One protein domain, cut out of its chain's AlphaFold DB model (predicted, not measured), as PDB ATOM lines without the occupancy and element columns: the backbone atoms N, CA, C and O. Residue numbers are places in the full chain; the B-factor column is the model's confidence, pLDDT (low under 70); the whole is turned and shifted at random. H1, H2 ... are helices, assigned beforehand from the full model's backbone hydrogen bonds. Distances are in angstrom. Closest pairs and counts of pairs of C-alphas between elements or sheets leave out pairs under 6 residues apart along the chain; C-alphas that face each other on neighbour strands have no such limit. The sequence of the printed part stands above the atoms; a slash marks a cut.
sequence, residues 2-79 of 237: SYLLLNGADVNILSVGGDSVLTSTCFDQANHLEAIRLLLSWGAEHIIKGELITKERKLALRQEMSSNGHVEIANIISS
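AT A GLANCE: This is residues 2 to 79 of the 237 residues of an uncharacterized protein of Thalassiosira oceanica (UniProt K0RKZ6). Two helical hairpins make most of the body: H2 with H3 in the middle, and H4 with H5 at one end of the longest axis. The small helix H1 lies at the other end, and the long links 7 to 20 and 42 to 54 loop out on one side of the hairpins. The printed part has 78 residues with five named helices, H1 to H5 in chain order, and no named strand; the class is all helix. It is compact, with a radius of gyration of the C-alphas of 12.1 A and spans of 36 by 24 by 22 A.

HOW THE PARTS SIT: Begin at the longest helix, H4, residues 55 to 67. It touches H5, residues 71 to 78, in a hairpin; their closest C-alphas, Arg 62 and Ala 74, are 4.7 A apart, and they run opposite ways at a shallow tilt of 6 degrees. From Ile 73 look to Leu 33: these closest C-alphas are 6.2 A apart where H5 only just touches H3, residues 33 to 41, with 3 pairs within 8 A. H3 touches H2, residues 21 to 27, in another hairpin, closest at C-alphas Leu 22 and Ile 36, 6.3 A apart; the tilt of 34 degrees is only just shallow. H1, residues 2 to 6, is close to H3 but not clearly touching, with closest C-alphas Ser 2 and Leu 38 at 7.5 A, and is apart from H4 and H5. In the five helices every O i to N i+4 pair is within hydrogen-bond range.

IN THESE COORDINATES: Find C-alpha 55 at (109.343, 93.246, 96.679); from there H4 runs 18.7 A to C-alpha 67. H3 measures 12.1 A, H5 10.5 A, H2 10.2 A and H1 6.2 A. H1 begins at C-alpha 2, (96.871, 101.991, 72.600), and H5 ends at C-alpha 78, (102.434, 89.909, 91.594).

THE WHOLE: The C-alphas farthest apart, Asn 7 and Ser 67, are 36.3 A apart. The links H1 to H2 and H3 to H4 are long; in the latter, residues 47 to 48 pair antiparallel with 51 to 52. The printed part has no cut, and no printed residue is under 70 in pLDDT.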
ATOM      1  N   SER A   2      96.141 102.713  73.663       94.25
ATOM      2  CA  SER A   2      96.871 101.991  72.600       94.25
ATOM      3  C   SER A   2      97.413 102.874  71.474       94.25
ATOM      4  O   SER A   2      98.561 102.707  71.089       94.25
ATOM      5  N   TYR A   3      96.621 103.837  70.988       95.19
ATOM      6  CA  TYR A   3      97.065 104.784  69.962       95.19
ATOM      7  C   TYR A   3      98.260 105.634  70.421       95.19
ATOM      8  O   TYR A   3      99.220 105.786  69.683       95.19
ATOM      9  N   LEU A   4      98.242 106.140  71.659       96.12
ATOM     10  CA  LEU A   4      99.341 106.951  72.194       96.12
ATOM     11  C   LEU A   4     100.634 106.135  72.299       96.12
ATOM     12  O   LEU A   4     101.687 106.601  71.885       96.12
ATOM     13  N   LEU A   5     100.537 104.902  72.802       96.94
ATOM     14  CA  LEU A   5     101.682 103.998  72.943       96.94
ATOM     15  C   LEU A   5     102.290 103.633  71.579       96.94
ATOM     16  O   LEU A   5     103.507 103.659  71.421       96.94
ATOM     17  N   LEU A   6     101.445 103.385  70.571       96.25
ATOM     18  CA  LEU A   6     101.881 103.182  69.182       96.25
ATOM     19  C   LEU A   6     102.633 104.386  68.611       96.25
ATOM     20  O   LEU A   6     103.550 104.199  67.824       96.25
ATOM     21  N   ASN A   7     102.289 105.598  69.044       94.75
ATOM     22  CA  ASN A   7     102.953 106.839  68.646       94.75
ATOM     23  C   ASN A   7     104.116 107.223  69.585       94.75
ATOM     24  O   ASN A   7     104.525 108.381  69.629       94.75
ATOM     25  N   GLY A   8     104.646 106.274  70.364       95.12
ATOM     26  CA  GLY A   8     105.848 106.483  71.175       95.12
ATOM     27  C   GLY A   8     105.626 107.211  72.500       95.12
ATOM     28  O   GLY A   8     106.595 107.675  73.099       95.12
ATOM     29  N   ALA A   9     104.384 107.311  72.987       97.00
ATOM     30  CA  ALA A   9     104.144 107.815  74.336       97.00
ATOM     31  C   ALA A   9     104.869 106.949  75.378       97.00
ATOM     32  O   ALA A   9     104.785 105.719  75.344       97.00
ATOM     33  N   ASP A  10     105.541 107.601  76.327       96.44
ATOM     34  CA  ASP A  10     106.249 106.914  77.404       96.44
ATOM     35  C   ASP A  10     105.258 106.225  78.353       96.44
ATOM     36  O   ASP A  10     104.473 106.869  79.054       96.44
ATOM     37  N   VAL A  11     105.308 104.892  78.382       96.81
ATOM     38  CA  VAL A  11     104.463 104.053  79.239       96.81
ATOM     39  C   VAL A  11     104.756 104.254  80.735       96.81
ATOM     40  O   VAL A  11     103.888 104.008  81.574       96.81
ATOM     41  N   ASN A  12     105.964 104.713  81.072       97.00
ATOM     42  CA  ASN A  12     106.445 104.921  82.436       97.00
ATOM     43  C   ASN A  12     106.468 106.396  82.842       97.00
ATOM     44  O   ASN A  12     107.096 106.743  83.845       97.00
ATOM     45  N   ILE A  13     105.745 107.254  82.112       96.19
ATOM     46  CA  ILE A  13     105.575 108.652  82.495       96.19
ATOM     47  C   ILE A  13     105.026 108.762  83.923       96.19
ATOM     48  O   ILE A  13     104.144 108.003  84.346       96.19
ATOM     49  N   LEU A  14     105.575 109.712  84.678       96.81
ATOM     50  CA  LEU A  14     105.251 109.908  86.084       96.81
ATOM     51  C   LEU A  14     104.251 111.045  86.263       96.81
ATOM     52  O   LEU A  14     104.334 112.091  85.617       96.81
ATOM     53  N   SER A  15     103.321 110.850  87.190       94.00
ATOM     54  CA  SER A  15     102.456 111.915  87.688       94.00
ATOM     55  C   SER A  15     103.249 112.947  88.502       94.00
ATOM     56  O   SER A  15     104.400 112.729  88.878       94.00
ATOM     57  N   VAL A  16     102.598 114.056  88.870       93.44
ATOM     58  CA  VAL A  16     103.168 115.056  89.798       93.44
ATOM     59  C   VAL A  16     103.573 114.428  91.144       93.44
ATOM     60  O   VAL A  16     104.511 114.896  91.783       93.44
ATOM     61  N   GLY A  17     102.903 113.348  91.565       92.12
ATOM     62  CA  GLY A  17     103.248 112.587  92.773       92.12
ATOM     63  C   GLY A  17     104.450 111.646  92.614       92.12
ATOM     64  O   GLY A  17     104.889 111.054  93.599       92.12
ATOM     65  N   GLY A  18     104.990 111.508  91.400       95.19
ATOM     66  CA  GLY A  18     106.067 110.577  91.070       95.19
ATOM     67  C   GLY A  18     105.605 109.135  90.848       95.19
ATOM     68  O   GLY A  18     106.441 108.240  90.761       95.19
ATOM     69  N   ASP A  19     104.299 108.886  90.769       94.88
ATOM     70  CA  ASP A  19     103.758 107.546  90.526       94.88
ATOM     71  C   ASP A  19     103.607 107.295  89.023       94.88
ATOM     72  O   ASP A  19     103.162 108.194  88.299       94.88
ATOM     73  N   SER A  20     103.957 106.091  88.555       96.00
ATOM     74  CA  SER A  20     103.723 105.700  87.159       96.00
ATOM     75  C   SER A  20     102.235 105.532  86.866       96.00
ATOM     76  O   SER A  20     101.433 105.247  87.758       96.00
ATOM     77  N   VAL A  21     101.869 105.622  85.583       95.50
ATOM     78  CA  VAL A  21     100.492 105.380  85.119       95.50
ATOM     79  C   VAL A  21      99.965 104.024  85.599       95.50
ATOM     80  O   VAL A  21      98.823 103.939  86.046       95.50
ATOM     81  N   LEU A  22     100.796 102.976  85.571       95.00
ATOM     82  CA  LEU A  22     100.431 101.648  86.076       95.00
ATOM     83  C   LEU A  22     100.090 101.682  87.569       95.00
ATOM     84  O   LEU A  22      99.033 101.193  87.963       95.00
ATOM     85  N   THR A  23     100.948 102.292  88.391       92.31
ATOM     86  CA  THR A  23     100.711 102.448  89.830       92.31
ATOM     87  C   THR A  23      99.421 103.221  90.100       92.31
ATOM     88  O   THR A  23      98.591 102.757  90.875       92.31
ATOM     89  N   SER A  24      99.207 104.362  89.443       91.56
ATOM     90  CA  SER A  24      97.992 105.160  89.646       91.56
ATOM     91  C   SER A  24      96.725 104.412  89.220       91.56
ATOM     92  O   SER A  24      95.735 104.436  89.942       91.56
ATOM     93  N   THR A  25      96.772 103.690  88.096       91.38
ATOM     94  CA  THR A  25      95.638 102.887  87.593       91.38
ATOM     95  C   THR A  25      95.269 101.763  88.564       91.38
ATOM     96  O   THR A  25      94.104 101.415  88.715       91.38
ATOM     97  N   CYS A  26      96.264 101.207  89.252       88.25
ATOM     98  CA  CYS A  26      96.106 100.159  90.249       88.25
ATOM     99  C   CYS A  26      95.391 100.606  91.540       88.25
ATOM    100  O   CYS A  26      94.771  99.767  92.192       88.25
ATOM    101  N   PHE A  27      95.485 101.888  91.910       80.75
ATOM    102  CA  PHE A  27      94.853 102.456  93.113       80.75
ATOM    103  C   PHE A  27      93.494 103.113  92.852       80.75
ATOM    104  O   PHE A  27      92.823 103.536  93.795       80.75
ATOM    105  N   ASP A  28      93.085 103.219  91.590       83.06
ATOM    106  CA  ASP A  28      91.753 103.699  91.251       83.06
ATOM    107  C   ASP A  28      90.690 102.694  91.742       83.06
ATOM    108  O   ASP A  28      90.894 101.478  91.759       83.06
ATOM    109  N   GLN A  29      89.543 103.217  92.172       75.50
ATOM    110  CA  GLN A  29      88.407 102.427  92.640       75.50
ATOM    111  C   GLN A  29      87.696 101.699  91.494       75.50
ATOM    112  O   GLN A  29      86.985 100.724  91.731       75.50
ATOM    113  N   ALA A  30      87.863 102.164  90.255       81.50
ATOM    114  CA  ALA A  30      87.363 101.454  89.088       81.50
ATOM    115  C   ALA A  30      88.262 100.258  88.728       81.50
ATOM    116  O   ALA A  30      89.489 100.328  88.767       81.50
ATOM    117  N   ASN A  31      87.642  99.144  88.331       76.75
ATOM    118  CA  ASN A  31      88.373  97.988  87.825       76.75
ATOM    119  C   ASN A  31      88.882  98.277  86.403       76.75
ATOM    120  O   ASN A  31      88.116  98.235  85.442       76.75
ATOM    121  N   HIS A  32      90.180  98.554  86.284       89.06
ATOM    122  CA  HIS A  32      90.859  98.902  85.031       89.06
ATOM    123  C   HIS A  32      91.704  97.752  84.471       89.06
ATOM    124  O   HIS A  32      92.809  97.967  83.964       89.06
ATOM    125  N   LEU A  33      91.219  96.516  84.581       91.56
ATOM    126  CA  LEU A  33      91.954  95.310  84.193       91.56
ATOM    127  C   LEU A  33      92.538  95.391  82.771       91.56
ATOM    128  O   LEU A  33      93.728  95.136  82.581       91.56
ATOM    129  N   GLU A  34      91.747  95.783  81.773       92.81
ATOM    130  CA  GLU A  34      92.190  95.890  80.378       92.81
ATOM    131  C   GLU A  34      93.282  96.949  80.195       92.81
ATOM    132  O   GLU A  34      94.225  96.746  79.429       92.81
ATOM    133  N   ALA A  35      93.185  98.071  80.912       94.75
ATOM    134  CA  ALA A  35      94.200  99.118  80.884       94.75
ATOM    135  C   ALA A  35      95.511  98.642  81.515       94.75
ATOM    136  O   ALA A  35      96.575  98.846  80.938       94.75
ATOM    137  N   ILE A  36      95.439  97.963  82.661       95.19
ATOM    138  CA  ILE A  36      96.605  97.404  83.357       95.19
ATOM    139  C   ILE A  36      97.298  96.365  82.479       95.19
ATOM    140  O   ILE A  36      98.515  96.417  82.305       95.19
ATOM    141  N   ARG A  37      96.526  95.466  81.860       95.50
ATOM    142  CA  ARG A  37      97.041  94.478  80.903       95.50
ATOM    143  C   ARG A  37      97.728  95.157  79.730       95.50
ATOM    144  O   ARG A  37      98.848  94.789  79.394       95.50
ATOM    145  N   LEU A  38      97.100  96.176  79.144       96.19
ATOM    146  CA  LEU A  38      97.707  96.952  78.071       96.19
ATOM    147  C   LEU A  38      99.044  97.560  78.520       96.19
ATOM    148  O   LEU A  38     100.054  97.310  77.868       96.19
ATOM    149  N   LEU A  39      99.070  98.288  79.637       97.31
ATOM    150  CA  LEU A  39     100.267  98.945  80.171       97.31
ATOM    151  C   LEU A  39     101.405  97.950  80.432       97.31
ATOM    152  O   LEU A  39     102.515  98.140  79.934       97.31
ATOM    153  N   LEU A  40     101.133  96.857  81.148       97.25
ATOM    154  CA  LEU A  40     102.120  95.807  81.432       97.25
ATOM    155  C   LEU A  40     102.697  95.216  80.148       97.25
ATOM    156  O   LEU A  40     103.904  95.012  80.029       97.25
ATOM    157  N   SER A  41     101.842  94.998  79.155       97.19
ATOM    158  CA  SER A  41     102.234  94.433  77.871       97.19
ATOM    159  C   SER A  41     103.120  95.360  77.026       97.19
ATOM    160  O   SER A  41     103.811  94.881  76.125       97.19
ATOM    161  N   TRP A  42     103.113  96.659  77.333       98.00
ATOM    162  CA  TRP A  42     103.981  97.703  76.780       98.00
ATOM    163  C   TRP A  42     105.187  98.018  77.670       98.00
ATOM    164  O   TRP A  42     105.933  98.947  77.388       98.00
ATOM    165  N   GLY A  43     105.409  97.239  78.729       96.75
ATOM    166  CA  GLY A  43     106.590  97.388  79.572       96.75
ATOM    167  C   GLY A  43     106.433  98.366  80.725       96.75
ATOM    168  O   GLY A  43     107.441  98.781  81.295       96.75
ATOM    169  N   ALA A  44     105.201  98.700  81.113       96.94
ATOM    170  CA  ALA A  44     104.968  99.513  82.297       96.94
ATOM    171  C   ALA A  44     105.608  98.891  83.548       96.94
ATOM    172  O   ALA A  44     105.578  97.673  83.757       96.94
ATOM    173  N   GLU A  45     106.170  99.749  84.384       95.25
ATOM    174  CA  GLU A  45     106.778  99.424  85.661       95.25
ATOM    175  C   GLU A  45     106.003 100.080  86.797       95.25
ATOM    176  O   GLU A  45     105.422 101.161  86.666       95.25
ATOM    177  N   HIS A  46     106.011  99.423  87.952       93.00
ATOM    178  CA  HIS A  46     105.478 100.003  89.174       93.00
ATOM    179  C   HIS A  46     106.502 100.966  89.764       93.00
ATOM    180  O   HIS A  46     107.495 100.541  90.362       93.00
ATOM    181  N   ILE A  47     106.240 102.260  89.600       95.00
ATOM    182  CA  ILE A  47     107.050 103.344  90.154       95.00
ATOM    183  C   ILE A  47     106.181 104.096  91.155       95.00
ATOM    184  O   ILE A  47     105.028 104.413  90.850       95.00
ATOM    185  N   ILE A  48     106.719 104.332  92.349       93.12
ATOM    186  CA  ILE A  48     106.092 105.118  93.414       93.12
ATOM    187  C   ILE A  48     107.083 106.191  93.837       93.12
ATOM    188  O   ILE A  48     108.214 105.865  94.206       93.12
ATOM    189  N   LYS A  49     106.665 107.461  93.829       92.75
ATOM    190  CA  LYS A  49     107.527 108.606  94.190       92.75
ATOM    191  C   LYS A  49     108.870 108.633  93.435       92.75
ATOM    192  O   LYS A  49     109.898 108.989  94.002       92.75
ATOM    193  N   GLY A  50     108.864 108.239  92.162       93.12
ATOM    194  CA  GLY A  50     110.042 108.208  91.293       93.12
ATOM    195  C   GLY A  50     110.952 106.988  91.464       93.12
ATOM    196  O   GLY A  50     111.950 106.885  90.759       93.12
ATOM    197  N   GLU A  51     110.615 106.047  92.349       94.19
ATOM    198  CA  GLU A  51     111.411 104.843  92.600       94.19
ATOM    199  C   GLU A  51     110.658 103.572  92.200       94.19
ATOM    200  O   GLU A  51     109.451 103.446  92.430       94.19
ATOM    201  N   LEU A  52     111.380 102.598  91.639       93.62
ATOM    202  CA  LEU A  52     110.830 101.265  91.390       93.62
ATOM    203  C   LEU A  52     110.374 100.620  92.702       93.62
ATOM    204  O   LEU A  52     111.055 100.688  93.729       93.62
ATOM    205  N   ILE A  53     109.220  99.962  92.661       92.00
ATOM    206  CA  ILE A  53     108.653  99.309  93.838       92.00
ATOM    207  C   ILE A  53     109.550  98.159  94.328       92.00
ATOM    208  O   ILE A  53     110.041  97.343  93.547       92.00
ATOM    209  N   THR A  54     109.734  98.054  95.646       91.31
ATOM    210  CA  THR A  54     110.428  96.907  96.250       91.31
ATOM    211  C   THR A  54     109.525  95.675  96.297       91.31
ATOM    212  O   THR A  54     108.300  95.771  96.178       91.31
ATOM    213  N   LYS A  55     110.111  94.493  96.530       88.00
ATOM    214  CA  LYS A  55     109.343  93.246  96.679       88.00
ATOM    215  C   LYS A  55     108.349  93.317  97.843       88.00
ATOM    216  O   LYS A  55     107.222  92.851  97.698       88.00
ATOM    217  N   GLU A  56     108.725  93.936  98.964       88.69
ATOM    218  CA  GLU A  56     107.843  94.081 100.130       88.69
ATOM    219  C   GLU A  56     106.652  94.989  99.818       88.69
ATOM    220  O   GLU A  56     105.510  94.646 100.118       88.69
ATOM    221  N   ARG A  57     106.897  96.128  99.157       87.75
ATOM    222  CA  ARG A  57     105.822  97.043  98.745       87.75
ATOM    223  C   ARG A  57     104.900  96.403  97.708       87.75
ATOM    224  O   ARG A  57     103.691  96.593  97.775       87.75
ATOM    225  N   LYS A  58     105.450  95.603  96.791       88.00
ATOM    226  CA  LYS A  58     104.671  94.839  95.807       88.00
ATOM    227  C   LYS A  58     103.741  93.824  96.482       88.00
ATOM    228  O   LYS A  58     102.590  93.681  96.078       88.00
ATOM    229  N   LEU A  59     104.212  93.161  97.541       88.88
ATOM    230  CA  LEU A  59     103.390  92.257  98.348       88.88
ATOM    231  C   LEU A  59     102.266  93.003  99.082       88.88
ATOM    232  O   LEU A  59     101.131  92.531  99.080       88.88
ATOM    233  N   ALA A  60     102.561  94.167  99.665       89.94
ATOM    234  CA  ALA A  60     101.549  95.004 100.311       89.94
ATOM    235  C   ALA A  60     100.463  95.448  99.313       89.94
ATOM    236  O   ALA A  60      99.276  95.292  99.592       89.94
ATOM    237  N   LEU A  61     100.864  95.885  98.114       87.38
ATOM    238  CA  LEU A  61      99.950  96.270  97.035       87.38
ATOM    239  C   LEU A  61      99.015  95.119  96.632       87.38
ATOM    240  O   LEU A  61      97.810  95.310  96.481       87.38
ATOM    241  N   ARG A  62      99.553  93.899  96.511       89.69
ATOM    242  CA  ARG A  62      98.758  92.692  96.229       89.69
ATOM    243  C   ARG A  62      97.688  92.457  97.295       89.69
ATOM    244  O   ARG A  62      96.553  92.115  96.956       89.69
ATOM    245  N   GLN A  63      98.057  92.577  98.571       90.19
ATOM    246  CA  GLN A  63      97.141  92.352  99.691       90.19
ATOM    247  C   GLN A  63      96.013  93.381  99.682       90.19
ATOM    248  O   GLN A  63      94.849  92.997  99.736       90.19
ATOM    249  N   GLU A  64      96.353  94.658  99.517       89.06
ATOM    250  CA  GLU A  64      95.389  95.756  99.433       89.06
ATOM    251  C   GLU A  64      94.391  95.560  98.284       89.06
ATOM    252  O   GLU A  64      93.178  95.589  98.497       89.06
ATOM    253  N   MET A  65      94.880  95.250  97.080       88.69
ATOM    254  CA  MET A  65      94.016  94.962  95.929       88.69
ATOM    255  C   MET A  65      93.091  93.777  96.174       88.69
ATOM    256  O   MET A  65      91.915  93.825  95.822       88.69
ATOM    257  N   SER A  66      93.611  92.714  96.787       89.38
ATOM    258  CA  SER A  66      92.819  91.523  97.091       89.38
ATOM    259  C   SER A  66      91.705  91.840  98.093       89.38
ATOM    260  O   SER A  66      90.573  91.401  97.899       89.38
ATOM    261  N   SER A  67      91.993  92.646  99.120       89.31
ATOM    262  CA  SER A  67      91.000  93.120 100.094       89.31
ATOM    263  C   SER A  67      89.930  94.019  99.470       89.31
ATOM    264  O   SER A  67      88.781  93.970  99.898       89.31
ATOM    265  N   ASN A  68      90.282  94.771  98.427       86.75
ATOM    266  CA  ASN A  68      89.350  95.600  97.658       86.75
ATOM    267  C   ASN A  68      88.603  94.817  96.557       86.75
ATOM    268  O   ASN A  68      87.842  95.399  95.792       86.75
ATOM    269  N   GLY A  69      88.801  93.494  96.456       86.94
ATOM    270  CA  GLY A  69      88.131  92.634  95.473       86.94
ATOM    271  C   GLY A  69      88.789  92.593  94.088       86.94
ATOM    272  O   GLY A  69      88.290  91.916  93.192       86.94
ATOM    273  N   HIS A  70      89.938  93.245  93.896       89.00
ATOM    274  CA  HIS A  70      90.685  93.308  92.631       89.00
ATOM    275  C   HIS A  70      91.653  92.117  92.488       89.00
ATOM    276  O   HIS A  70      92.837  92.274  92.184       89.00
ATOM    277  N   VAL A  71      91.155  90.901  92.735       89.81
ATOM    278  CA  VAL A  71      91.974  89.677  92.849       89.81
ATOM    279  C   VAL A  71      92.732  89.360  91.557       89.81
ATOM    280  O   VAL A  71      93.895  88.961  91.604       89.81
ATOM    281  N   GLU A  72      92.102  89.556  90.398       90.44
ATOM    282  CA  GLU A  72      92.745  89.281  89.110       90.44
ATOM    283  C   GLU A  72      93.925  90.227  88.851       90.44
ATOM    284  O   GLU A  72      95.022  89.766  88.532       90.44
ATOM    285  N   ILE A  73      93.735  91.530  89.086       90.88
ATOM    286  CA  ILE A  73      94.806  92.527  88.988       90.88
ATOM    287  C   ILE A  73      95.940  92.155  89.943       90.88
ATOM    288  O   ILE A  73      97.093  92.085  89.517       90.88
ATOM    289  N   ALA A  74      95.613  91.849  91.204       91.19
ATOM    290  CA  ALA A  74      96.587  91.475  92.222       91.19
ATOM    291  C   ALA A  74      97.454  90.285  91.777       91.19
ATOM    292  O   ALA A  74      98.675  90.304  91.948       91.19
ATOM    293  N   ASN A  75      96.849  89.258  91.178       90.38
ATOM    294  CA  ASN A  75      97.565  88.077  90.701       90.38
ATOM    295  C   ASN A  75      98.479  88.387  89.511       90.38
ATOM    296  O   ASN A  75      99.637  87.961  89.511       90.38
ATOM    297  N   ILE A  76      97.991  89.158  88.538       92.56
ATOM    298  CA  ILE A  76      98.762  89.569  87.360       92.56
ATOM    299  C   ILE A  76     100.007  90.336  87.795       92.56
ATOM    300  O   ILE A  76     101.126  89.923  87.482       92.56
ATOM    301  N   ILE A  77      99.826  91.402  88.577       90.69
ATOM    302  CA  ILE A  77     100.939  92.278  88.939       90.69
ATOM    303  C   ILE A  77     101.950  91.577  89.835       90.69
ATOM    304  O   ILE A  77     103.110  91.954  89.812       90.69
ATOM    305  N   SER A  78     101.552  90.569  90.620       88.75
ATOM    306  CA  SER A  78     102.434  89.909  91.594       88.75
ATOM    307  C   SER A  78     103.614  89.203  90.940       88.75
ATOM    308  O   SER A  78     104.734  89.250  91.455       88.75
ATOM    309  N   SER A  79     103.376  88.584  89.788       91.81
ATOM    310  CA  SER A  79     104.403  87.861  89.043       91.81
ATOM    311  C   SER A  79     105.306  88.805  88.239       91.81
ATOM    312  O   SER A  79     105.029  89.995  88.104       91.81
TER     313      SER A  79